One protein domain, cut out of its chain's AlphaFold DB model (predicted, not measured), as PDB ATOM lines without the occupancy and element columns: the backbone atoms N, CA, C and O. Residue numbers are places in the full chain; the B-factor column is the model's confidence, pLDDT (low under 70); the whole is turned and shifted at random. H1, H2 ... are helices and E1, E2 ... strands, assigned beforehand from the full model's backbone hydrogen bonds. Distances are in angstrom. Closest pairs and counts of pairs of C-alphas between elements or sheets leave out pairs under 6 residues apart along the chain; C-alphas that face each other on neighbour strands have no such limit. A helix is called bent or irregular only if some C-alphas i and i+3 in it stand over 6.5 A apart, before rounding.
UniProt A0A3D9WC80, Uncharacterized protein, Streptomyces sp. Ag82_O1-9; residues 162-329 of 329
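What this domain is: This is residues 162 to 329 of the 329 residues of an uncharacterized protein of Streptomyces sp. Ag82_O1-9 (UniProt A0A3D9WC80). Five helices, H4 to H8, lie side by side in an up-and-down bundle that makes the body, each running against the one before it in the chain. Beyond the H4 and H5 side of this body, a helical hairpin of H2 and a sharply kinked H3 extends the long axis, its turn, residues 193 to 198, sticking out, while a small two-strand ribbon, E1 and E2, packs on H5 with the short H1 near it. The printed part has 168 residues, with eight named helices and two named strands in the order H1 E1 H2 H3 E2 H4 H5 H6 H7 H8. The sheet, E1 - E2, is antiparallel, and the class is mostly helix. The whole is compact, with a radius of gyration of the C-alphas of 17.0 A, yet elongated in outline, spanning 57 by 35 by 33 A.

How they stand to each other: Strands E1, residues 177 to 180, and E2, residues 219 to 222, are antiparallel neighbours at 160 degrees; N 177 and O 222 are 2.9 A apart and N 220 and O 179 are 2.8 A apart, within hydrogen-bond range. Residues 220 to 221 of E2 also pair antiparallel with residues 229 to 230. The closest C-alphas of E2 and H1, residues 164 to 167, are those of Phe 220 and Ala 164, 7.2 A apart; H1 touches no helix. The closest C-alphas of E2 and H5, residues 248 to 263, are those of Asn 221 and Arg 257, 6.5 A apart. H4, residues 231 to 245, forms a helical hairpin with H5: they touch, closest at the C-alphas of Ile 231 and Val 258, 5.7 A apart, at a shallow tilt of 21 degrees, opposite ways. H7, residues 292 to 303, touches H5 the same way at a shallow tilt of 27 degrees, with the C-alphas of Leu 302 and Gly 259 closest at 4.3 A. H8, residues 308 to 327, forms a hairpin with H7, opposite ways at a shallow tilt of 12 degrees, closest at Pro 292 and Arg 322, C-alphas 5.1 A apart. H6, residues 270 to 289, touches H8, closest at the C-alphas of Leu 287 and Ala 321, 6.4 A apart. H3, residues 197 to 217, touches H6 with residues 212 to 215 alone, about perpendicular at 88 degrees, closest at the C-alphas of Leu 213 and Val 271, 5.5 A apart. H2, residues 184 to 194, forms a hairpin with H3, closest at the C-alphas of Met 191 and Asp 199, 5.8 A apart; H2 and H4 are apart. In H8 every O i to N i+4 pair is within hydrogen-bond range; the counts are 5 of 7 in H2, 13 of 17 in H3, 9 of 11 in H4, 9 of 12 in H5, 12 of 16 in H6 and 6 of 8 in H7, and H1 is too short for such a pair.

Where its parts are: H1 begins at C-alpha 164, (160.883, -22.428, 246.807), and is 5.1 A long. E1 and E2 are 10.1 A each, and H2 is 16.6 A. H3, 21.5 A, has a kink of 94 degrees near residue 210 and is irregular, with C-alphas 212 and 215 8.9 A apart. H4, 19.0 A, is irregular, with C-alphas 240 and 243 7.8 A apart. H5 is 23.8 A and H6 30.6 A. H7, 17.5 A, is only just irregular, with C-alphas 293 and 296 6.9 A apart. H8, 29.3 A, ends at C-alpha 327, (133.490, -56.933, 248.811).

The domain as a whole: The C-alphas farthest apart, those of Ser 194 and Arg 327, are 57.2 A apart. The printed part has no cut and no long link, and it ends at the chain's last residue, 329. The mean pLDDT of the printed part is 87.5; residues 171 to 176, 224 and 325 to 329 are under 70.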
ATOM      1  N   MET A 162     157.646 -22.624 240.038       87.94
ATOM      2  CA  MET A 162     158.430 -21.939 241.058       87.94
ATOM      3  C   MET A 162     158.930 -22.944 242.098       87.94
ATOM      4  O   MET A 162     158.136 -23.475 242.870       87.94
ATOM      5  N   ASP A 163     160.243 -23.158 242.145       88.88
ATOM      6  CA  ASP A 163     160.911 -23.865 243.240       88.88
ATOM      7  C   ASP A 163     161.114 -22.905 244.423       88.88
ATOM      8  O   ASP A 163     161.697 -21.834 244.268       88.88
ATOM      9  N   ALA A 164     160.677 -23.263 245.628       89.00
ATOM     10  CA  ALA A 164     160.883 -22.428 246.807       89.00
ATOM     11  C   ALA A 164     162.368 -22.259 247.184       89.00
ATOM     12  O   ALA A 164     162.704 -21.240 247.789       89.00
ATOM     13  N   HIS A 165     163.271 -23.159 246.765       85.56
ATOM     14  CA  HIS A 165     164.723 -22.940 246.880       85.56
ATOM     15  C   HIS A 165     165.222 -21.806 245.973       85.56
ATOM     16  O   HIS A 165     166.316 -21.276 246.176       85.56
ATOM     17  N   TRP A 166     164.450 -21.425 244.947       86.06
ATOM     18  CA  TRP A 166     164.715 -20.210 244.180       86.06
ATOM     19  C   TRP A 166     164.419 -18.964 245.004       86.06
ATOM     20  O   TRP A 166     165.124 -17.979 244.861       86.06
ATOM     21  N   ILE A 167     163.389 -18.987 245.849       84.88
ATOM     22  CA  ILE A 167     162.961 -17.824 246.640       84.88
ATOM     23  C   ILE A 167     163.810 -17.703 247.909       84.88
ATOM     24  O   ILE A 167     164.217 -16.607 248.288       84.88
ATOM     25  N   TYR A 168     164.093 -18.834 248.556       83.25
ATOM     26  CA  TYR A 168     164.752 -18.893 249.851       83.25
ATOM     27  C   TYR A 168     166.061 -19.684 249.770       83.25
ATOM     28  O   TYR A 168     166.037 -20.829 249.318       83.25
ATOM     29  N   PRO A 169     167.184 -19.129 250.259       74.06
ATOM     30  CA  PRO A 169     168.453 -19.845 250.316       74.06
ATOM     31  C   PRO A 169     168.415 -20.862 251.466       74.06
ATOM     32  O   PRO A 169     168.826 -20.573 252.587       74.06
ATOM     33  N   VAL A 170     167.846 -22.037 251.203       74.56
ATOM     34  CA  VAL A 170     167.836 -23.194 252.111       74.56
ATOM     35  C   VAL A 170     168.690 -24.299 251.473       74.56
ATOM     36  O   VAL A 170     168.535 -24.524 250.270       74.56
ATOM     37  N   PRO A 171     169.598 -24.965 252.220       65.69
ATOM     38  CA  PRO A 171     170.459 -26.012 251.667       65.69
ATOM     39  C   PRO A 171     169.659 -27.153 251.026       65.69
ATOM     40  O   PRO A 171     168.749 -27.695 251.649       65.69
ATOM     41  N   GLN A 172     170.019 -27.534 249.797       68.44
ATOM     42  CA  GLN A 172     169.332 -28.592 249.037       68.44
ATOM     43  C   GLN A 172     169.823 -30.011 249.375       68.44
ATOM     44  O   GLN A 172     169.134 -30.984 249.072       68.44
ATOM     45  N   GLU A 173     171.011 -30.122 249.978       63.94
ATOM     46  CA  GLU A 173     171.720 -31.391 250.201       63.94
ATOM     47  C   GLU A 173     171.187 -32.203 251.389       63.94
ATOM     48  O   GLU A 173     171.476 -33.392 251.500       63.94
ATOM     49  N   GLN A 174     170.407 -31.587 252.279       63.16
ATOM     50  CA  GLN A 174     169.781 -32.302 253.391       63.16
ATOM     51  C   GLN A 174     168.569 -33.106 252.899       63.16
ATOM     52  O   GLN A 174     167.812 -32.658 252.032       63.16
ATOM     53  N   GLU A 175     168.380 -34.304 253.454       66.62
ATOM     54  CA  GLU A 175     167.145 -35.070 253.261       66.62
ATOM     55  C   GLU A 175     165.963 -34.330 253.907       66.62
ATOM     56  O   GLU A 175     166.098 -33.814 255.014       66.62
ATOM     57  N   ASP A 176     164.833 -34.269 253.187       66.69
ATOM     58  CA  ASP A 176     163.521 -33.754 253.614       66.69
ATOM     59  C   ASP A 176     163.564 -32.585 254.625       66.69
ATOM     60  O   ASP A 176     163.325 -32.740 255.825       66.69
ATOM     61  N   VAL A 177     163.818 -31.371 254.127       79.50
ATOM     62  CA  VAL A 177     163.827 -30.147 254.940       79.50
ATOM     63  C   VAL A 177     162.435 -29.525 254.960       79.50
ATOM     64  O   VAL A 177     161.906 -29.116 253.924       79.50
ATOM     65  N   LEU A 178     161.866 -29.391 256.157       86.88
ATOM     66  CA  LEU A 178     160.670 -28.593 256.411       86.88
ATOM     67  C   LEU A 178     161.087 -27.239 256.991       86.88
ATOM     68  O   LEU A 178     161.739 -27.179 258.034       86.88
ATOM     69  N   TRP A 179     160.686 -26.142 256.353       88.50
ATOM     70  CA  TRP A 179     160.899 -24.802 256.906       88.50
ATOM     71  C   TRP A 179     159.673 -23.923 256.738       88.50
ATOM     72  O   TRP A 179     158.872 -24.084 255.819       88.50
ATOM     73  N   GLN A 180     159.553 -22.946 257.629       87.75
ATOM     74  CA  GLN A 180     158.446 -22.007 257.646       87.75
ATOM     75  C   GLN A 180     158.966 -20.570 257.641       87.75
ATOM     76  O   GLN A 180     159.996 -20.251 258.240       87.75
ATOM     77  N   ARG A 181     158.223 -19.680 256.983       86.31
ATOM     78  CA  ARG A 181     158.363 -18.231 257.152       86.31
ATOM     79  C   ARG A 181     157.180 -17.695 257.951       86.31
ATOM     80  O   ARG A 181     156.035 -18.042 257.701       86.31
ATOM     81  N   THR A 182     157.443 -16.862 258.949       83.38
ATOM     82  CA  THR A 182     156.404 -16.413 259.893       83.38
ATOM     83  C   THR A 182     155.543 -15.267 259.359       83.38
ATOM     84  O   THR A 182     154.480 -15.002 259.907       83.38
ATOM     85  N   TYR A 183     155.954 -14.627 258.264       84.75
ATOM     86  CA  TYR A 183     155.358 -13.408 257.704       84.75
ATOM     87  C   TYR A 183     154.333 -13.664 256.582       84.75
ATOM     88  O   TYR A 183     154.189 -12.861 255.661       84.75
ATOM     89  N   TRP A 184     153.604 -14.785 256.610       85.62
ATOM     90  CA  TRP A 184     152.599 -15.103 255.577       85.62
ATOM     91  C   TRP A 184     151.529 -14.006 255.426       85.62
ATOM     92  O   TRP A 184     151.088 -13.709 254.317       85.62
ATOM     93  N   ASN A 185     151.165 -13.361 256.534       88.25
ATOM     94  CA  ASN A 185     150.215 -12.254 256.602       88.25
ATOM     95  C   ASN A 185     150.763 -10.956 255.988       88.25
ATOM     96  O   ASN A 185     149.991 -10.048 255.699       88.25
ATOM     97  N   GLU A 186     152.073 -10.837 255.786       91.19
ATOM     98  CA  GLU A 186     152.654  -9.694 255.082       91.19
ATOM     99  C   GLU A 186     152.594  -9.867 253.564       91.19
ATOM    100  O   GLU A 186     152.584  -8.871 252.845       91.19
ATOM    101  N   ILE A 187     152.553 -11.105 253.058       88.44
ATOM    102  CA  ILE A 187     152.612 -11.386 251.616       88.44
ATOM    103  C   ILE A 187     151.407 -10.772 250.910       88.44
ATOM    104  O   ILE A 187     151.567  -9.909 250.050       88.44
ATOM    105  N   TRP A 188     150.197 -11.153 251.318       89.25
ATOM    106  CA  TRP A 188     148.979 -10.611 250.716       89.25
ATOM    107  C   TRP A 188     148.783  -9.109 250.983       89.25
ATOM    108  O   TRP A 188     148.169  -8.429 250.173       89.25
ATOM    109  N   HIS A 189     149.357  -8.569 252.067       91.00
ATOM    110  CA  HIS A 189     149.293  -7.148 252.386       91.00
ATOM    111  C   HIS A 189     150.169  -6.351 251.421       91.00
ATOM    112  O   HIS A 189     149.744  -5.323 250.910       91.00
ATOM    113  N   LYS A 190     151.371  -6.855 251.113       90.00
ATOM    114  CA  LYS A 190     152.257  -6.270 250.097       90.00
ATOM    115  C   LYS A 190     151.641  -6.364 248.695       90.00
ATOM    116  O   LYS A 190     151.761  -5.410 247.931       90.00
ATOM    117  N   MET A 191     150.944  -7.463 248.381       90.00
ATOM    118  CA  MET A 191     150.174  -7.591 247.134       90.00
ATOM    119  C   MET A 191     149.056  -6.541 247.053       90.00
ATOM    120  O   MET A 191     148.964  -5.831 246.053       90.00
ATOM    121  N   ASP A 192     148.260  -6.393 248.116       90.25
ATOM    122  CA  ASP A 192     147.162  -5.420 248.207       90.25
ATOM    123  C   ASP A 192     147.662  -3.968 248.121       90.25
ATOM    124  O   ASP A 192     147.116  -3.166 247.368       90.25
ATOM    125  N   LEU A 193     148.774  -3.655 248.800       91.12
ATOM    126  CA  LEU A 193     149.399  -2.328 248.798       91.12
ATOM    127  C   LEU A 193     149.762  -1.846 247.387       91.12
ATOM    128  O   LEU A 193     149.673  -0.652 247.103       91.12
ATOM    129  N   SER A 194     150.185  -2.758 246.506       84.06
ATOM    130  CA  SER A 194     150.541  -2.416 245.125       84.06
ATOM    131  C   SER A 194     149.328  -2.039 244.264       84.06
ATOM    132  O   SER A 194     149.498  -1.385 243.234       84.06
ATOM    133  N   ALA A 195     148.121  -2.464 244.667       82.69
ATOM    134  CA  ALA A 195     146.863  -2.339 243.929       82.69
ATOM    135  C   ALA A 195     146.963  -2.732 242.436       82.69
ATOM    136  O   ALA A 195     146.204  -2.239 241.597       82.69
ATOM    137  N   GLY A 196     147.913  -3.606 242.081       82.88
ATOM    138  CA  GLY A 196     148.134  -4.044 240.708       82.88
ATOM    139  C   GLY A 196     147.029  -4.984 240.230       82.88
ATOM    140  O   GLY A 196     146.577  -5.850 240.973       82.88
ATOM    141  N   THR A 197     146.612  -4.868 238.965       84.25
ATOM    142  CA  THR A 197     145.547  -5.716 238.397       84.25
ATOM    143  C   THR A 197     145.866  -7.211 238.501       84.25
ATOM    144  O   THR A 197     145.007  -7.990 238.904       84.25
ATOM    145  N   ASN A 198     147.106  -7.613 238.198       85.06
ATOM    146  CA  ASN A 198     147.518  -9.021 238.232       85.06
ATOM    147  C   ASN A 198     147.525  -9.583 239.659       85.06
ATOM    148  O   ASN A 198     146.971 -10.656 239.902       85.06
ATOM    149  N   ASP A 199     148.093  -8.831 240.605       88.69
ATOM    150  CA  ASP A 199     148.122  -9.219 242.015       88.69
ATOM    151  C   ASP A 199     146.713  -9.236 242.610       88.69
ATOM    152  O   ASP A 199     146.386 -10.145 243.365       88.69
ATOM    153  N   GLY A 200     145.846  -8.301 242.209       90.19
ATOM    154  CA  GLY A 200     144.445  -8.252 242.616       90.19
ATOM    155  C   GLY A 200     143.632  -9.459 242.141       90.19
ATOM    156  O   GLY A 200     142.876 -10.025 242.929       90.19
ATOM    157  N   VAL A 201     143.813  -9.902 240.889       92.62
ATOM    158  CA  VAL A 201     143.156 -11.115 240.361       92.62
ATOM    159  C   VAL A 201     143.625 -12.359 241.114       92.62
ATOM    160  O   VAL A 201     142.801 -13.156 241.563       92.62
ATOM    161  N   ALA A 202     144.939 -12.514 241.308       91.31
ATOM    162  CA  ALA A 202     145.484 -13.636 242.069       91.31
ATOM    163  C   ALA A 202     145.006 -13.609 243.529       91.31
ATOM    164  O   ALA A 202     144.551 -14.623 244.055       91.31
ATOM    165  N   LEU A 203     145.053 -12.446 244.181       92.19
ATOM    166  CA  LEU A 203     144.640 -12.279 245.569       92.19
ATOM    167  C   LEU A 203     143.143 -12.541 245.758       92.19
ATOM    168  O   LEU A 203     142.764 -13.153 246.751       92.19
ATOM    169  N   GLN A 204     142.290 -12.128 244.817       93.06
ATOM    170  CA  GLN A 204     140.855 -12.413 244.869       93.06
ATOM    171  C   GLN A 204     140.581 -13.923 244.891       93.06
ATOM    172  O   GLN A 204     139.759 -14.373 245.688       93.06
ATOM    173  N   ALA A 205     141.300 -14.700 244.076       94.19
ATOM    174  CA  ALA A 205     141.164 -16.153 244.033       94.19
ATOM    175  C   ALA A 205     141.798 -16.844 245.254       94.19
ATOM    176  O   ALA A 205     141.244 -17.804 245.788       94.19
ATOM    177  N   LEU A 206     142.955 -16.359 245.714       93.31
ATOM    178  CA  LEU A 206     143.739 -16.989 246.781       93.31
ATOM    179  C   LEU A 206     143.310 -16.576 248.195       93.31
ATOM    180  O   LEU A 206     143.730 -17.215 249.159       93.31
ATOM    181  N   ARG A 207     142.473 -15.544 248.353       93.06
ATOM    182  CA  ARG A 207     142.042 -15.023 249.662       93.06
ATOM    183  C   ARG A 207     141.535 -16.105 250.631       93.06
ATOM    184  O   ARG A 207     142.028 -16.115 251.759       93.06
ATOM    185  N   PRO A 208     140.676 -17.066 250.232       93.62
ATOM    186  CA  PRO A 208     140.227 -18.120 251.145       93.62
ATOM    187  C   PRO A 208     141.371 -18.981 251.697       93.62
ATOM    188  O   PRO A 208     141.299 -19.459 252.829       93.62
ATOM    189  N   LEU A 209     142.446 -19.167 250.919       93.56
ATOM    190  CA  LEU A 209     143.626 -19.923 251.342       93.56
ATOM    191  C   LEU A 209     144.470 -19.135 252.343       93.56
ATOM    192  O   LEU A 209     144.944 -19.721 253.311       93.56
ATOM    193  N   PHE A 210     144.627 -17.823 252.150       92.56
ATOM    194  CA  PHE A 210     145.292 -16.971 253.140       92.56
ATOM    195  C   PHE A 210     144.524 -16.941 254.466       92.56
ATOM    196  O   PHE A 210     145.138 -17.060 255.524       92.56
ATOM    197  N   GLU A 211     143.195 -16.848 254.413       92.25
ATOM    198  CA  GLU A 211     142.340 -16.809 255.605       92.25
ATOM    199  C   GLU A 211     142.306 -18.152 256.351       92.25
ATOM    200  O   GLU A 211     142.351 -18.175 257.580       92.25
ATOM    201  N   SER A 212     142.265 -19.273 255.622       92.88
ATOM    202  CA  SER A 212     142.060 -20.602 256.222       92.88
ATOM    203  C   SER A 212     143.360 -21.354 256.520       92.88
ATOM    204  O   SER A 212     143.440 -22.094 257.501       92.88
ATOM    205  N   LEU A 213     144.376 -21.200 255.664       92.75
ATOM    206  CA  LEU A 213     145.610 -21.998 255.653       92.75
ATOM    207  C   LEU A 213     146.878 -21.123 255.635       92.75
ATOM    208  O   LEU A 213     147.951 -21.619 255.298       92.75
ATOM    209  N   GLY A 214     146.780 -19.843 256.009       91.12
ATOM    210  CA  GLY A 214     147.847 -18.834 255.910       91.12
ATOM    211  C   GLY A 214     149.270 -19.322 256.232       91.12
ATOM    212  O   GLY A 214     150.134 -19.272 255.353       91.12
ATOM    213  N   PRO A 215     149.541 -19.867 257.435       91.94
ATOM    214  CA  PRO A 215     150.866 -20.391 257.785       91.94
ATOM    215  C   PRO A 215     151.398 -21.463 256.818       91.94
ATOM    216  O   PRO A 215     152.593 -21.498 256.519       91.94
ATOM    217  N   LEU A 216     150.517 -22.301 256.264       93.62
ATOM    218  CA  LEU A 216     150.873 -23.383 255.344       93.62
ATOM    219  C   LEU A 216     151.230 -22.887 253.933       93.62
ATOM    220  O   LEU A 216     151.916 -23.601 253.204       93.62
ATOM    221  N   LEU A 217     150.836 -21.664 253.548       92.81
ATOM    222  CA  LEU A 217     151.270 -21.039 252.284       92.81
ATOM    223  C   LEU A 217     152.779 -20.781 252.252       92.81
ATOM    224  O   LEU A 217     153.378 -20.720 251.182       92.81
ATOM    225  N   THR A 218     153.382 -20.620 253.429       92.38
ATOM    226  CA  THR A 218     154.808 -20.308 253.607       92.38
ATOM    227  C   THR A 218     155.553 -21.370 254.409       92.38
ATOM    228  O   THR A 218     156.679 -21.142 254.857       92.38
ATOM    229  N   THR A 219     154.916 -22.524 254.590       92.94
ATOM    230  CA  THR A 219     155.552 -23.744 255.076       92.94
ATOM    231  C   THR A 219     155.914 -24.567 253.853       92.94
ATOM    232  O   THR A 219     155.034 -24.874 253.051       92.94
ATOM    233  N   PHE A 220     157.191 -24.884 253.687       92.50
ATOM    234  CA  PHE A 220     157.727 -25.533 252.497       92.50
ATOM    235  C   PHE A 220     158.361 -26.870 252.850       92.50
ATOM    236  O   PHE A 220     159.047 -26.977 253.865       92.50
ATOM    237  N   ASN A 221     158.158 -27.853 251.975       89.94
ATOM    238  CA  ASN A 221     158.939 -29.083 251.950       89.94
ATOM    239  C   ASN A 221     159.970 -28.988 250.829       89.94
ATOM    240  O   ASN A 221     159.601 -28.711 249.685       89.94
ATOM    241  N   GLY A 222     161.230 -29.268 251.137       85.56
ATOM    242  CA  GLY A 222     162.329 -29.384 250.178       85.56
ATOM    243  C   GLY A 222     163.309 -30.485 250.572       85.56
ATOM    244  O   GLY A 222     162.976 -31.341 251.384       85.56
ATOM    245  N   GLY A 223     164.513 -30.456 250.004       78.69
ATOM    246  CA  GLY A 223     165.545 -31.476 250.220       78.69
ATOM    247  C   GLY A 223     165.559 -32.600 249.177       78.69
ATOM    248  O   GLY A 223     164.705 -32.679 248.286       78.69
ATOM    249  N   GLY A 224     166.587 -33.450 249.253       69.81
ATOM    250  CA  GLY A 224     166.736 -34.636 248.397       69.81
ATOM    251  C   GLY A 224     166.817 -34.344 246.891       69.81
ATOM    252  O   GLY A 224     166.373 -35.159 246.082       69.81
ATOM    253  N   GLY A 225     167.308 -33.159 246.505       71.56
ATOM    254  CA  GLY A 225     167.426 -32.733 245.102       71.56
ATOM    255  C   GLY A 225     166.098 -32.437 244.386       71.56
ATOM    256  O   GLY A 225     166.088 -32.268 243.168       71.56
ATOM    257  N   ARG A 226     164.971 -32.379 245.109       78.62
ATOM    258  CA  ARG A 226     163.638 -32.109 244.542       78.62
ATOM    259  C   ARG A 226     163.274 -30.622 244.639       78.62
ATOM    260  O   ARG A 226     163.711 -29.955 245.581       78.62
ATOM    261  N   PRO A 227     162.407 -30.105 243.745       84.44
ATOM    262  CA  PRO A 227     161.835 -28.777 243.912       84.44
ATOM    263  C   PRO A 227     161.094 -28.668 245.243       84.44
ATOM    264  O   PRO A 227     160.340 -29.571 245.639       84.44
ATOM    265  N   ALA A 228     161.287 -27.545 245.922       90.38
ATOM    266  CA  ALA A 228     160.532 -27.235 247.111       90.38
ATOM    267  C   ALA A 228     159.218 -26.547 246.767       90.38
ATOM    268  O   ALA A 228     159.162 -25.637 245.943       90.38
ATOM    269  N   THR A 229     158.159 -26.963 247.445       93.38
ATOM    270  CA  THR A 229     156.804 -26.433 247.269       93.38
ATOM    271  C   THR A 229     156.193 -26.182 248.637       93.38
ATOM    272  O   THR A 229     156.630 -26.751 249.643       93.38
ATOM    273  N   SER A 230     155.207 -25.287 248.696       94.44
ATOM    274  CA  SER A 230     154.472 -25.063 249.936       94.44
ATOM    275  C   SER A 230     153.491 -26.202 250.212       94.44
ATOM    276  O   SER A 230     153.024 -26.870 249.290       94.44
ATOM    277  N   ILE A 231     153.106 -26.382 251.474       94.69
ATOM    278  CA  ILE A 231     152.078 -27.364 251.853       94.69
ATOM    279  C   ILE A 231     150.765 -27.099 251.115       94.69
ATOM    280  O   ILE A 231     150.105 -28.031 250.665       94.69
ATOM    281  N   VAL A 232     150.390 -25.827 250.947       95.31
ATOM    282  CA  VAL A 232     149.186 -25.471 250.185       95.31
ATOM    283  C   VAL A 232     149.328 -25.835 248.708       95.31
ATOM    284  O   VAL A 232     148.358 -26.303 248.122       95.31
ATOM    285  N   HIS A 233     150.512 -25.681 248.107       95.00
ATOM    286  CA  HIS A 233     150.745 -26.158 246.744       95.00
ATOM    287  C   HIS A 233     150.540 -27.676 246.647       95.00
ATOM    288  O   HIS A 233     149.808 -28.130 245.771       95.00
ATOM    289  N   ASP A 234     151.112 -28.449 247.573       94.69
ATOM    290  CA  ASP A 234     150.977 -29.912 247.592       94.69
ATOM    291  C   ASP A 234     149.512 -30.350 247.794       94.69
ATOM    292  O   ASP A 234     149.034 -31.254 247.105       94.69
ATOM    293  N   LEU A 235     148.764 -29.661 248.666       95.31
ATOM    294  CA  LEU A 235     147.325 -29.870 248.867       95.31
ATOM    295  C   LEU A 235     146.504 -29.563 247.611       95.31
ATOM    296  O   LEU A 235     145.626 -30.344 247.246       95.31
ATOM    297  N   LEU A 236     146.769 -28.434 246.950       95.06
ATOM    298  CA  LEU A 236     146.071 -28.055 245.721       95.06
ATOM    299  C   LEU A 236     146.391 -29.021 244.582       95.06
ATOM    300  O   LEU A 236     145.494 -29.367 243.818       95.06
ATOM    301  N   LYS A 237     147.635 -29.499 244.498       94.00
ATOM    302  CA  LYS A 237     148.038 -30.496 243.508       94.00
ATOM    303  C   LYS A 237     147.317 -31.824 243.739       94.00
ATOM    304  O   LYS A 237     146.727 -32.361 242.805       94.00
ATOM    305  N   LEU A 238     147.268 -32.309 244.985       94.75
ATOM    306  CA  LEU A 238     146.438 -33.463 245.349       94.75
ATOM    307  C   LEU A 238     144.978 -33.228 244.959       94.75
ATOM    308  O   LEU A 238     144.357 -34.093 244.345       94.75
ATOM    309  N   TRP A 239     144.414 -32.064 245.281       93.56
ATOM    310  CA  TRP A 239     143.010 -31.786 245.011       93.56
ATOM    311  C   TRP A 239     142.679 -31.755 243.515       93.56
ATOM    312  O   TRP A 239     141.737 -32.434 243.109       93.56
ATOM    313  N   LEU A 240     143.453 -31.022 242.713       93.00
ATOM    314  CA  LEU A 240     143.160 -30.757 241.302       93.00
ATOM    315  C   LEU A 240     143.605 -31.882 240.362       93.00
ATOM    316  O   LEU A 240     142.926 -32.146 239.374       93.00
ATOM    317  N   GLU A 241     144.725 -32.548 240.652       90.12
ATOM    318  CA  GLU A 241     145.328 -33.532 239.740       90.12
ATOM    319  C   GLU A 241     145.150 -34.979 240.205       90.12
ATOM    320  O   GLU A 241     145.348 -35.899 239.409       90.12
ATOM    321  N   GLY A 242     144.755 -35.187 241.468       80.12
ATOM    322  CA  GLY A 242     144.702 -36.501 242.106       80.12
ATOM    323  C   GLY A 242     144.009 -37.562 241.254       80.12
ATOM    324  O   GLY A 242     144.622 -38.574 240.953       80.12
ATOM    325  N   GLU A 243     142.774 -37.337 240.803       76.12
ATOM    326  CA  GLU A 243     141.985 -38.378 240.123       76.12
ATOM    327  C   GLU A 243     142.445 -38.718 238.698       76.12
ATOM    328  O   GLU A 243     142.340 -39.876 238.296       76.12
ATOM    329  N   ILE A 244     142.926 -37.736 237.931       75.94
ATOM    330  CA  ILE A 244     143.058 -37.857 236.466       75.94
ATOM    331  C   ILE A 244     144.524 -37.853 236.016       75.94
ATOM    332  O   ILE A 244     144.850 -38.449 234.991       75.94
ATOM    333  N   GLY A 245     145.413 -37.195 236.765       75.25
ATOM    334  CA  GLY A 245     146.751 -36.850 236.280       75.25
ATOM    335  C   GLY A 245     147.918 -37.426 237.073       75.25
ATOM    336  O   GLY A 245     149.050 -37.279 236.624       75.25
ATOM    337  N   MET A 246     147.676 -38.057 238.227       89.50
ATOM    338  CA  MET A 246     148.743 -38.401 239.172       89.50
ATOM    339  C   MET A 246     148.860 -39.903 239.428       89.50
ATOM    340  O   MET A 246     147.863 -40.580 239.701       89.50
ATOM    341  N   SER A 247     150.091 -40.418 239.404       91.81
ATOM    342  CA  SER A 247     150.378 -41.803 239.788       91.81
ATOM    343  C   SER A 247     150.142 -42.042 241.286       91.81
ATOM    344  O   SER A 247     150.126 -41.112 242.099       91.81
ATOM    345  N   LEU A 248     149.960 -43.307 241.681       90.75
ATOM    346  CA  LEU A 248     149.799 -43.671 243.096       90.75
ATOM    347  C   LEU A 248     151.059 -43.346 243.914       90.75
ATOM    348  O   LEU A 248     150.947 -42.882 245.047       90.75
ATOM    349  N   GLU A 249     152.244 -43.517 243.325       90.56
ATOM    350  CA  GLU A 249     153.523 -43.185 243.963       90.56
ATOM    351  C   GLU A 249     153.645 -41.676 244.224       90.56
ATOM    352  O   GLU A 249     153.915 -41.258 245.351       90.56
ATOM    353  N   GLU A 250     153.364 -40.838 243.221       91.12
ATOM    354  CA  GLU A 250     153.358 -39.380 243.391       91.12
ATOM    355  C   GLU A 250     152.315 -38.927 244.416       91.12
ATOM    356  O   GLU A 250     152.611 -38.085 245.268       91.12
ATOM    357  N   THR A 251     151.119 -39.523 244.382       93.38
ATOM    358  CA  THR A 251     150.053 -39.261 245.360       93.38
ATOM    359  C   THR A 251     150.565 -39.537 246.773       93.38
ATOM    360  O   THR A 251     150.436 -38.699 247.668       93.38
ATOM    361  N   GLN A 252     151.219 -40.680 246.974       92.19
ATOM    362  CA  GLN A 252     151.773 -41.065 248.263       92.19
ATOM    363  C   GLN A 252     152.883 -40.114 248.740       92.19
ATOM    364  O   GLN A 252     152.926 -39.754 249.921       92.19
ATOM    365  N   VAL A 253     153.761 -39.669 247.836       91.06
ATOM    366  CA  VAL A 253     154.800 -38.674 248.141       91.06
ATOM    367  C   VAL A 253     154.176 -37.359 248.614       91.06
ATOM    368  O   VAL A 253     154.633 -36.796 249.610       91.06
ATOM    369  N   LEU A 254     153.116 -36.879 247.956       92.69
ATOM    370  CA  LEU A 254     152.430 -35.654 248.373       92.69
ATOM    371  C   LEU A 254     151.718 -35.816 249.721       92.69
ATOM    372  O   LEU A 254     151.815 -34.917 250.551       92.69
ATOM    373  N   TYR A 255     151.078 -36.956 250.000       94.38
ATOM    374  CA  TYR A 255     150.483 -37.204 251.321       94.38
ATOM    375  C   TYR A 255     151.524 -37.217 252.441       94.38
ATOM    376  O   TYR A 255     151.273 -36.645 253.501       94.38
ATOM    377  N   ARG A 256     152.710 -37.796 252.210       92.31
ATOM    378  CA  ARG A 256     153.823 -37.719 253.169       92.31
ATOM    379  C   ARG A 256     154.244 -36.267 253.415       92.31
ATOM    380  O   ARG A 256     154.331 -35.836 254.560       92.31
ATOM    381  N   ARG A 257     154.448 -35.493 252.343       91.62
ATOM    382  CA  ARG A 257     154.827 -34.069 252.412       91.62
ATOM    383  C   ARG A 257     153.790 -33.239 253.169       91.62
ATOM    384  O   ARG A 257     154.139 -32.441 254.036       91.62
ATOM    385  N   VAL A 258     152.511 -33.450 252.887       93.88
ATOM    386  CA  VAL A 258     151.412 -32.791 253.600       93.88
ATOM    387  C   VAL A 258     151.352 -33.244 255.065       93.88
ATOM    388  O   VAL A 258     151.136 -32.415 255.945       93.88
ATOM    389  N   GLY A 259     151.613 -34.522 255.352       92.12
ATOM    390  CA  GLY A 259     151.727 -35.059 256.711       92.12
ATOM    391  C   GLY A 259     152.837 -34.402 257.536       92.12
ATOM    392  O   GLY A 259     152.641 -34.138 258.723       92.12
ATOM    393  N   ASN A 260     153.961 -34.033 256.913       90.12
ATOM    394  CA  ASN A 260     155.041 -33.295 257.580       90.12
ATOM    395  C   ASN A 260     154.585 -31.926 258.108       90.12
ATOM    396  O   ASN A 260     155.086 -31.468 259.132       90.12
ATOM    397  N   ALA A 261     153.581 -31.296 257.486       88.25
ATOM    398  CA  ALA A 261     153.013 -30.042 257.983       88.25
ATOM    399  C   ALA A 261     152.424 -30.170 259.397       88.25
ATOM    400  O   ALA A 261     152.338 -29.181 260.128       88.25
ATOM    401  N   LEU A 262     152.025 -31.381 259.802       89.38
ATOM    402  CA  LEU A 262     151.461 -31.655 261.124       89.38
ATOM    403  C   LEU A 262     152.516 -31.540 262.237       89.38
ATOM    404  O   LEU A 262     152.146 -31.357 263.393       89.38
ATOM    405  N   LEU A 263     153.814 -31.575 261.900       86.19
ATOM    406  CA  LEU A 263     154.911 -31.339 262.843       86.19
ATOM    407  C   LEU A 263     154.928 -29.896 263.368       86.19
ATOM    408  O   LEU A 263     155.264 -29.665 264.527       86.19
ATOM    409  N   VAL A 264     154.581 -28.935 262.508       82.31
ATOM    410  CA  VAL A 264     154.675 -27.489 262.789       82.31
ATOM    411  C   VAL A 264     153.312 -26.817 262.967       82.31
ATOM    412  O   VAL A 264     153.235 -25.640 263.310       82.31
ATOM    413  N   SER A 265     152.227 -27.555 262.740       84.56
ATOM    414  CA  SER A 265     150.865 -27.050 262.899       84.56
ATOM    415  C   SER A 265     150.405 -27.143 264.351       84.56
ATOM    416  O   SER A 265     150.520 -28.191 264.983       84.56
ATOM    417  N   ASP A 266     149.806 -26.065 264.854       82.88
ATOM    418  CA  ASP A 266     149.131 -26.074 266.151       82.88
ATOM    419  C   ASP A 266     147.929 -27.035 266.123       82.88
ATOM    420  O   ASP A 266     147.061 -26.937 265.249       82.88
ATOM    421  N   ARG A 267     147.896 -27.980 267.071       81.00
ATOM    422  CA  ARG A 267     146.958 -29.115 267.083       81.00
ATOM    423  C   ARG A 267     145.508 -28.668 267.232       81.00
ATOM    424  O   ARG A 267     144.640 -29.219 266.560       81.00
ATOM    425  N   ASP A 268     145.285 -27.637 268.039       80.69
ATOM    426  CA  ASP A 268     143.958 -27.072 268.319       80.69
ATOM    427  C   ASP A 268     143.758 -25.708 267.635       80.69
ATOM    428  O   ASP A 268     142.751 -25.019 267.826       80.69
ATOM    429  N   GLY A 269     144.719 -25.321 266.792       85.94
ATOM    430  CA  GLY A 269     144.751 -24.033 266.126       85.94
ATOM    431  C   GLY A 269     143.716 -23.885 265.000       85.94
ATOM    432  O   GLY A 269     143.170 -24.863 264.474       85.94
ATOM    433  N   PRO A 270     143.458 -22.642 264.549       87.56
ATOM    434  CA  PRO A 270     142.529 -22.353 263.454       87.56
ATOM    435  C   PRO A 270     142.876 -23.093 262.156       87.56
ATOM    436  O   PRO A 270     141.973 -23.582 261.484       87.56
ATOM    437  N   VAL A 271     144.166 -23.254 261.849       90.81
ATOM    438  CA  VAL A 271     144.623 -23.977 260.653       90.81
ATOM    439  C   VAL A 271     144.169 -25.436 260.678       90.81
ATOM    440  O   VAL A 271     143.650 -25.924 259.677       90.81
ATOM    441  N   MET A 272     144.292 -26.131 261.816       90.81
ATOM    442  CA  MET A 272     143.911 -27.545 261.914       90.81
ATOM    443  C   MET A 272     142.404 -27.754 261.718       90.81
ATOM    444  O   MET A 272     141.994 -28.749 261.116       90.81
ATOM    445  N   ARG A 273     141.575 -26.794 262.156       91.56
ATOM    446  CA  ARG A 273     140.117 -26.825 261.941       91.56
ATOM    447  C   ARG A 273     139.746 -26.820 260.457       91.56
ATOM    448  O   ARG A 273     138.791 -27.495 260.081       91.56
ATOM    449  N   HIS A 274     140.505 -26.111 259.622       92.44
ATOM    450  CA  HIS A 274     140.300 -26.083 258.171       92.44
ATOM    451  C   HIS A 274     141.020 -27.225 257.445       92.44
ATOM    452  O   HIS A 274     140.474 -27.791 256.501       92.44
ATOM    453  N   LEU A 275     142.215 -27.605 257.899       92.88
ATOM    454  CA  LEU A 275     143.018 -28.654 257.276       92.88
ATOM    455  C   LEU A 275     142.382 -30.043 257.436       92.88
ATOM    456  O   LEU A 275     142.313 -30.798 256.472       92.88
ATOM    457  N   ARG A 276     141.879 -30.376 258.632       92.75
ATOM    458  CA  ARG A 276     141.294 -31.691 258.950       92.75
ATOM    459  C   ARG A 276     140.229 -32.156 257.940       92.75
ATOM    460  O   ARG A 276     140.398 -33.249 257.397       92.75
ATOM    461  N   PRO A 277     139.148 -31.398 257.660       93.50
ATOM    462  CA  PRO A 277     138.125 -31.842 256.711       93.50
ATOM    463  C   PRO A 277     138.658 -31.965 255.279       93.50
ATOM    464  O   PRO A 277     138.253 -32.881 254.568       93.50
ATOM    465  N   VAL A 278     139.592 -31.097 254.870       93.94
ATOM    466  CA  VAL A 278     140.233 -31.170 253.547       93.94
ATOM    467  C   VAL A 278     141.040 -32.461 253.416       93.94
ATOM    468  O   VAL A 278     140.850 -33.194 252.450       93.94
ATOM    469  N   LEU A 279     141.877 -32.790 254.406       94.19
ATOM    470  CA  LEU A 279     142.669 -34.025 254.399       94.19
ATOM    471  C   LEU A 279     141.793 -35.274 254.359       94.19
ATOM    472  O   LEU A 279     142.064 -36.175 253.574       94.19
ATOM    473  N   VAL A 280     140.738 -35.322 255.178       94.62
ATOM    474  CA  VAL A 280     139.816 -36.466 255.199       94.62
ATOM    475  C   VAL A 280     139.106 -36.612 253.854       94.62
ATOM    476  O   VAL A 280     139.028 -37.721 253.340       94.62
ATOM    477  N   GLY A 281     138.630 -35.512 253.262       94.56
ATOM    478  CA  GLY A 281     137.955 -35.544 251.963       94.56
ATOM    479  C   GLY A 281     138.869 -35.996 250.822       94.56
ATOM    480  O   GLY A 281     138.464 -36.827 250.009       94.56
ATOM    481  N   LEU A 282     140.108 -35.494 250.782       94.69
ATOM    482  CA  LEU A 282     141.113 -35.931 249.808       94.69
ATOM    483  C   LEU A 282     141.454 -37.414 250.002       94.69
ATOM    484  O   LEU A 282     141.444 -38.174 249.034       94.69
ATOM    485  N   LEU A 283     141.674 -37.841 251.249       94.50
ATOM    486  CA  LEU A 283     142.028 -39.222 251.558       94.50
ATOM    487  C   LEU A 283     140.891 -40.189 251.204       94.50
ATOM    488  O   LEU A 283     141.133 -41.178 250.522       94.50
ATOM    489  N   ASP A 284     139.649 -39.902 251.603       93.06
ATOM    490  CA  ASP A 284     138.475 -40.728 251.280       93.06
ATOM    491  C   ASP A 284     138.296 -40.906 249.760       93.06
ATOM    492  O   ASP A 284     137.827 -41.951 249.296       93.06
ATOM    493  N   ARG A 285     138.644 -39.878 248.978       91.81
ATOM    494  CA  ARG A 285     138.634 -39.927 247.515       91.81
ATOM    495  C   ARG A 285     139.759 -40.813 246.988       91.81
ATOM    496  O   ARG A 285     139.490 -41.731 246.215       91.81
ATOM    497  N   ASP A 286     140.995 -40.560 247.410       92.31
ATOM    498  CA  ASP A 286     142.172 -41.225 246.849       92.31
ATOM    499  C   ASP A 286     142.297 -42.683 247.297       92.31
ATOM    500  O   ASP A 286     142.708 -43.516 246.496       92.31
ATOM    501  N   LEU A 287     141.849 -43.036 248.507       91.69
ATOM    502  CA  LEU A 287     141.850 -44.414 249.017       91.69
ATOM    503  C   LEU A 287     141.146 -45.410 248.088       91.69
ATOM    504  O   LEU A 287     141.539 -46.569 248.032       91.69
ATOM    505  N   LYS A 288     140.147 -44.964 247.319       89.44
ATOM    506  CA  LYS A 288     139.428 -45.803 246.343       89.44
ATOM    507  C   LYS A 288     140.307 -46.259 245.176       89.44
ATOM    508  O   LYS A 288     139.961 -47.211 244.487       89.44
ATOM    509  N   ARG A 289     141.410 -45.552 244.929       89.25
ATOM    510  CA  ARG A 289     142.338 -45.799 243.820       89.25
ATOM    511  C   ARG A 289     143.500 -46.704 244.232       89.25
ATOM    512  O   ARG A 289     144.154 -47.269 243.361       89.25
ATOM    513  N   PHE A 290     143.771 -46.825 245.532       90.25
ATOM    514  CA  PHE A 290     144.889 -47.613 246.044       90.25
ATOM    515  C   PHE A 290     144.509 -49.091 246.220       90.25
ATOM    516  O   PHE A 290     143.421 -49.394 246.717       90.25
ATOM    517  N   PRO A 291     145.415 -50.028 245.887       89.50
ATOM    518  CA  PRO A 291     145.256 -51.426 246.256       89.50
ATOM    519  C   PRO A 291     145.127 -51.603 247.781       89.50
ATOM    520  O   PRO A 291     145.778 -50.875 248.537       89.50
ATOM    521  N   PRO A 292     144.366 -52.600 248.275       87.00
ATOM    522  CA  PRO A 292     144.148 -52.797 249.713       87.00
ATOM    523  C   PRO A 292     145.433 -52.946 250.537       87.00
ATOM    524  O   PRO A 292     145.480 -52.527 251.701       87.00
ATOM    525  N   GLN A 293     146.482 -53.525 249.943       86.81
ATOM    526  CA  GLN A 293     147.789 -53.649 250.584       86.81
ATOM    527  C   GLN A 293     148.457 -52.288 250.848       86.81
ATOM    528  O   GLN A 293     149.068 -52.120 251.902       86.81
ATOM    529  N   ASP A 294     148.248 -51.300 249.975       90.25
ATOM    530  CA  ASP A 294     148.944 -50.006 250.003       90.25
ATOM    531  C   ASP A 294     148.176 -48.931 250.789       90.25
ATOM    532  O   ASP A 294     148.764 -47.956 251.255       90.25
ATOM    533  N   VAL A 295     146.871 -49.133 251.009       92.19
ATOM    534  CA  VAL A 295     145.993 -48.220 251.767       92.19
ATOM    535  C   VAL A 295     146.561 -47.862 253.146       92.19
ATOM    536  O   VAL A 295     146.567 -46.695 253.533       92.19
ATOM    537  N   GLN A 296     147.068 -48.846 253.889       92.12
ATOM    538  CA  GLN A 296     147.640 -48.590 255.216       92.12
ATOM    539  C   GLN A 296     148.918 -47.792 255.137       92.12
ATOM    540  O   GLN A 296     149.106 -46.865 255.911       92.12
ATOM    541  N   HIS A 297     149.770 -48.129 254.173       91.50
ATOM    542  CA  HIS A 297     151.022 -47.429 254.001       91.50
ATOM    543  C   HIS A 297     150.780 -45.946 253.701       91.50
ATOM    544  O   HIS A 297     151.463 -45.094 254.266       91.50
ATOM    545  N   LEU A 298     149.762 -45.628 252.892       92.88
ATOM    546  CA  LEU A 298     149.342 -44.253 252.614       92.88
ATOM    547  C   LEU A 298     148.914 -43.499 253.885       92.88
ATOM    548  O   LEU A 298     149.339 -42.367 254.117       92.88
ATOM    549  N   VAL A 299     148.084 -44.126 254.722       93.88
ATOM    550  CA  VAL A 299     147.622 -43.520 255.978       93.88
ATOM    551  C   VAL A 299     148.752 -43.386 256.993       93.88
ATOM    552  O   VAL A 299     148.840 -42.365 257.680       93.88
ATOM    553  N   ASP A 300     149.655 -44.358 257.064       92.94
ATOM    554  CA  ASP A 300     150.803 -44.321 257.962       92.94
ATOM    555  C   ASP A 300     151.738 -43.164 257.601       92.94
ATOM    556  O   ASP A 300     152.106 -42.394 258.488       92.94
ATOM    557  N   VAL A 301     152.051 -42.961 256.311       91.56
ATOM    558  CA  VAL A 301     152.923 -41.846 255.890       91.56
ATOM    559  C   VAL A 301     152.285 -40.472 256.106       91.56
ATOM    560  O   VAL A 301     152.998 -39.524 256.421       91.56
ATOM    561  N   LEU A 302     150.960 -40.348 255.982       93.38
ATOM    562  CA  LEU A 302     150.242 -39.104 256.282       93.38
ATOM    563  C   LEU A 302     150.190 -38.825 257.794       93.38
ATOM    564  O   LEU A 302     150.235 -37.675 258.226       93.38
ATOM    565  N   SER A 303     150.061 -39.874 258.609       92.69
ATOM    566  CA  SER A 303     149.736 -39.756 260.035       92.69
ATOM    567  C   SER A 303     150.937 -39.834 260.983       92.69
ATOM    568  O   SER A 303     150.750 -39.767 262.206       92.69
ATOM    569  N   VAL A 304     152.168 -39.895 260.451       90.94
ATOM    570  CA  VAL A 304     153.424 -39.941 261.231       90.94
ATOM    571  C   VAL A 304     153.453 -38.860 262.310       90.94
ATOM    572  O   VAL A 304     153.718 -39.151 263.477       90.94
ATOM    573  N   HIS A 305     153.091 -37.630 261.948       90.88
ATOM    574  CA  HIS A 305     153.085 -36.476 262.852       90.88
ATOM    575  C   HIS A 305     151.675 -36.033 263.271       90.88
ATOM    576  O   HIS A 305     151.517 -35.005 263.925       90.88
ATOM    577  N   ALA A 306     150.639 -36.806 262.924       90.06
ATOM    578  CA  ALA A 306     149.264 -36.466 263.267       90.06
ATOM    579  C   ALA A 306     149.000 -36.564 264.783       90.06
ATOM    580  O   ALA A 306     149.478 -37.501 265.434       90.06
ATOM    581  N   PRO A 307     148.187 -35.651 265.353       89.56
ATOM    582  CA  PRO A 307     147.619 -35.821 266.689       89.56
ATOM    583  C   PRO A 307     146.845 -37.139 266.804       89.56
ATOM    584  O   PRO A 307     146.287 -37.604 265.811       89.56
ATOM    585  N   ALA A 308     146.767 -37.707 268.012       90.00
ATOM    586  CA  ALA A 308     146.139 -39.011 268.254       90.00
ATOM    587  C   ALA A 308     144.719 -39.108 267.668       90.00
ATOM    588  O   ALA A 308     144.451 -40.014 266.889       90.00
ATOM    589  N   GLU A 309     143.864 -38.116 267.931       90.00
ATOM    590  CA  GLU A 309     142.489 -38.071 267.408       90.00
ATOM    591  C   GLU A 309     142.428 -38.104 265.875       90.00
ATOM    592  O   GLU A 309     141.601 -38.793 265.279       90.00
ATOM    593  N   LEU A 310     143.311 -37.345 265.213       90.62
ATOM    594  CA  LEU A 310     143.370 -37.319 263.756       90.62
ATOM    595  C   LEU A 310     143.915 -38.645 263.226       90.62
ATOM    596  O   LEU A 310     143.398 -39.166 262.245       90.62
ATOM    597  N   ARG A 311     144.932 -39.212 263.876       92.69
ATOM    598  CA  ARG A 311     145.485 -40.514 263.506       92.69
ATOM    599  C   ARG A 311     144.422 -41.606 263.597       92.69
ATOM    600  O   ARG A 311     144.245 -42.322 262.622       92.69
ATOM    601  N   GLU A 312     143.692 -41.696 264.705       93.94
ATOM    602  CA  GLU A 312     142.594 -42.656 264.885       93.94
ATOM    603  C   GLU A 312     141.526 -42.501 263.799       93.94
ATOM    604  O   GLU A 312     141.109 -43.485 263.187       93.94
ATOM    605  N   LEU A 313     141.143 -41.260 263.487       93.81
ATOM    606  CA  LEU A 313     140.199 -40.976 262.412       93.81
ATOM    607  C   LEU A 313     140.705 -41.479 261.051       93.81
ATOM    608  O   LEU A 313     139.949 -42.129 260.331       93.81
ATOM    609  N   LEU A 314     141.958 -41.183 260.689       93.56
ATOM    610  CA  LEU A 314     142.537 -41.591 259.404       93.56
ATOM    611  C   LEU A 314     142.700 -43.117 259.317       93.56
ATOM    612  O   LEU A 314     142.424 -43.698 258.269       93.56
ATOM    613  N   GLN A 315     143.068 -43.770 260.422       93.88
ATOM    614  CA  GLN A 315     143.142 -45.231 260.518       93.88
ATOM    615  C   GLN A 315     141.770 -45.878 260.291       93.88
ATOM    616  O   GLN A 315     141.638 -46.767 259.449       93.88
ATOM    617  N   GLY A 316     140.713 -45.349 260.917       93.06
ATOM    618  CA  GLY A 316     139.345 -45.817 260.676       93.06
ATOM    619  C   GLY A 316     138.900 -45.677 259.210       93.06
ATOM    620  O   GLY A 316     138.148 -46.514 258.704       93.06
ATOM    621  N   ARG A 317     139.391 -44.660 258.482       92.75
ATOM    622  CA  ARG A 317     139.148 -44.531 257.030       92.75
ATOM    623  C   ARG A 317     139.874 -45.603 256.220       92.75
ATOM    624  O   ARG A 317     139.274 -46.165 255.303       92.75
ATOM    625  N   ALA A 318     141.121 -45.911 256.573       91.75
ATOM    626  CA  ALA A 318     141.915 -46.953 255.924       91.75
ATOM    627  C   ALA A 318     141.245 -48.330 256.037       91.75
ATOM    628  O   ALA A 318     141.105 -49.047 255.043       91.75
ATOM    629  N   GLU A 319     140.784 -48.680 257.241       91.19
ATOM    630  CA  GLU A 319     140.060 -49.926 257.500       91.19
ATOM    631  C   GLU A 319     138.792 -50.005 256.647       91.19
ATOM    632  O   GLU A 319     138.596 -50.968 255.902       91.19
ATOM    633  N   ALA A 320     137.965 -48.956 256.680       89.56
ATOM    634  CA  ALA A 320     136.729 -48.905 255.908       89.56
ATOM    635  C   ALA A 320     136.964 -49.051 254.393       89.56
ATOM    636  O   ALA A 320     136.175 -49.716 253.720       89.56
ATOM    637  N   ALA A 321     138.031 -48.457 253.853       89.12
ATOM    638  CA  ALA A 321     138.383 -48.581 252.440       89.12
ATOM    639  C   ALA A 321     138.786 -50.017 252.073       89.12
ATOM    640  O   ALA A 321     138.242 -50.579 251.123       89.12
ATOM    641  N   ARG A 322     139.648 -50.656 252.876       85.56
ATOM    642  CA  ARG A 322     140.077 -52.052 252.669       85.56
ATOM    643  C   ARG A 322     138.911 -53.034 252.641       85.56
ATOM    644  O   ARG A 322     138.885 -53.935 251.804       85.56
ATOM    645  N   PHE A 323     137.934 -52.858 253.532       80.38
ATOM    646  CA  PHE A 323     136.757 -53.728 253.583       80.38
ATOM    647  C   PHE A 323     135.829 -53.577 252.371       80.38
ATOM    648  O   PHE A 323     135.206 -54.564 251.982       80.38
ATOM    649  N   ARG A 324     135.739 -52.387 251.756       75.56
ATOM    650  CA  ARG A 324     134.937 -52.182 250.532       75.56
ATOM    651  C   ARG A 324     135.558 -52.888 249.334       75.56
ATOM    652  O   ARG A 324     134.873 -53.646 248.659       75.56
ATOM    653  N   THR A 325     136.872 -52.759 249.153       61.94
ATOM    654  CA  THR A 325     137.579 -53.401 248.034       61.94
ATOM    655  C   THR A 325     137.514 -54.932 248.102       61.94
ATOM    656  O   THR A 325     137.437 -55.592 247.070       61.94
ATOM    657  N   LEU A 326     137.481 -55.516 249.309       60.34
ATOM    658  CA  LEU A 326     137.306 -56.963 249.508       60.34
ATOM    659  C   LEU A 326     135.889 -57.469 249.181       60.34
ATOM    660  O   LEU A 326     135.712 -58.668 248.972       60.34
ATOM    661  N   ARG A 327     134.881 -56.586 249.144       60.66
ATOM    662  CA  ARG A 327     133.490 -56.933 248.811       60.66
ATOM    663  C   ARG A 327     133.128 -56.731 247.337       60.66
ATOM    664  O   ARG A 327     132.037 -57.137 246.951       60.66
ATOM    665  N   GLY A 328     134.036 -56.199 246.516       49.78
ATOM    666  CA  GLY A 328     133.814 -56.031 245.075       49.78
ATOM    667  C   GLY A 328     132.807 -54.934 244.704       49.78
ATOM    668  O   GLY A 328     132.192 -55.033 243.645       49.78
ATOM    669  N   GLU A 329     132.637 -53.926 245.567       46.03
ATOM    670  CA  GLU A 329     131.900 -52.673 245.299       46.03
ATOM    671  C   GLU A 329     132.870 -51.516 245.026       46.03
ATOM    672  O   GLU A 329     132.552 -50.672 244.160       46.03
TER     673      GLU A 329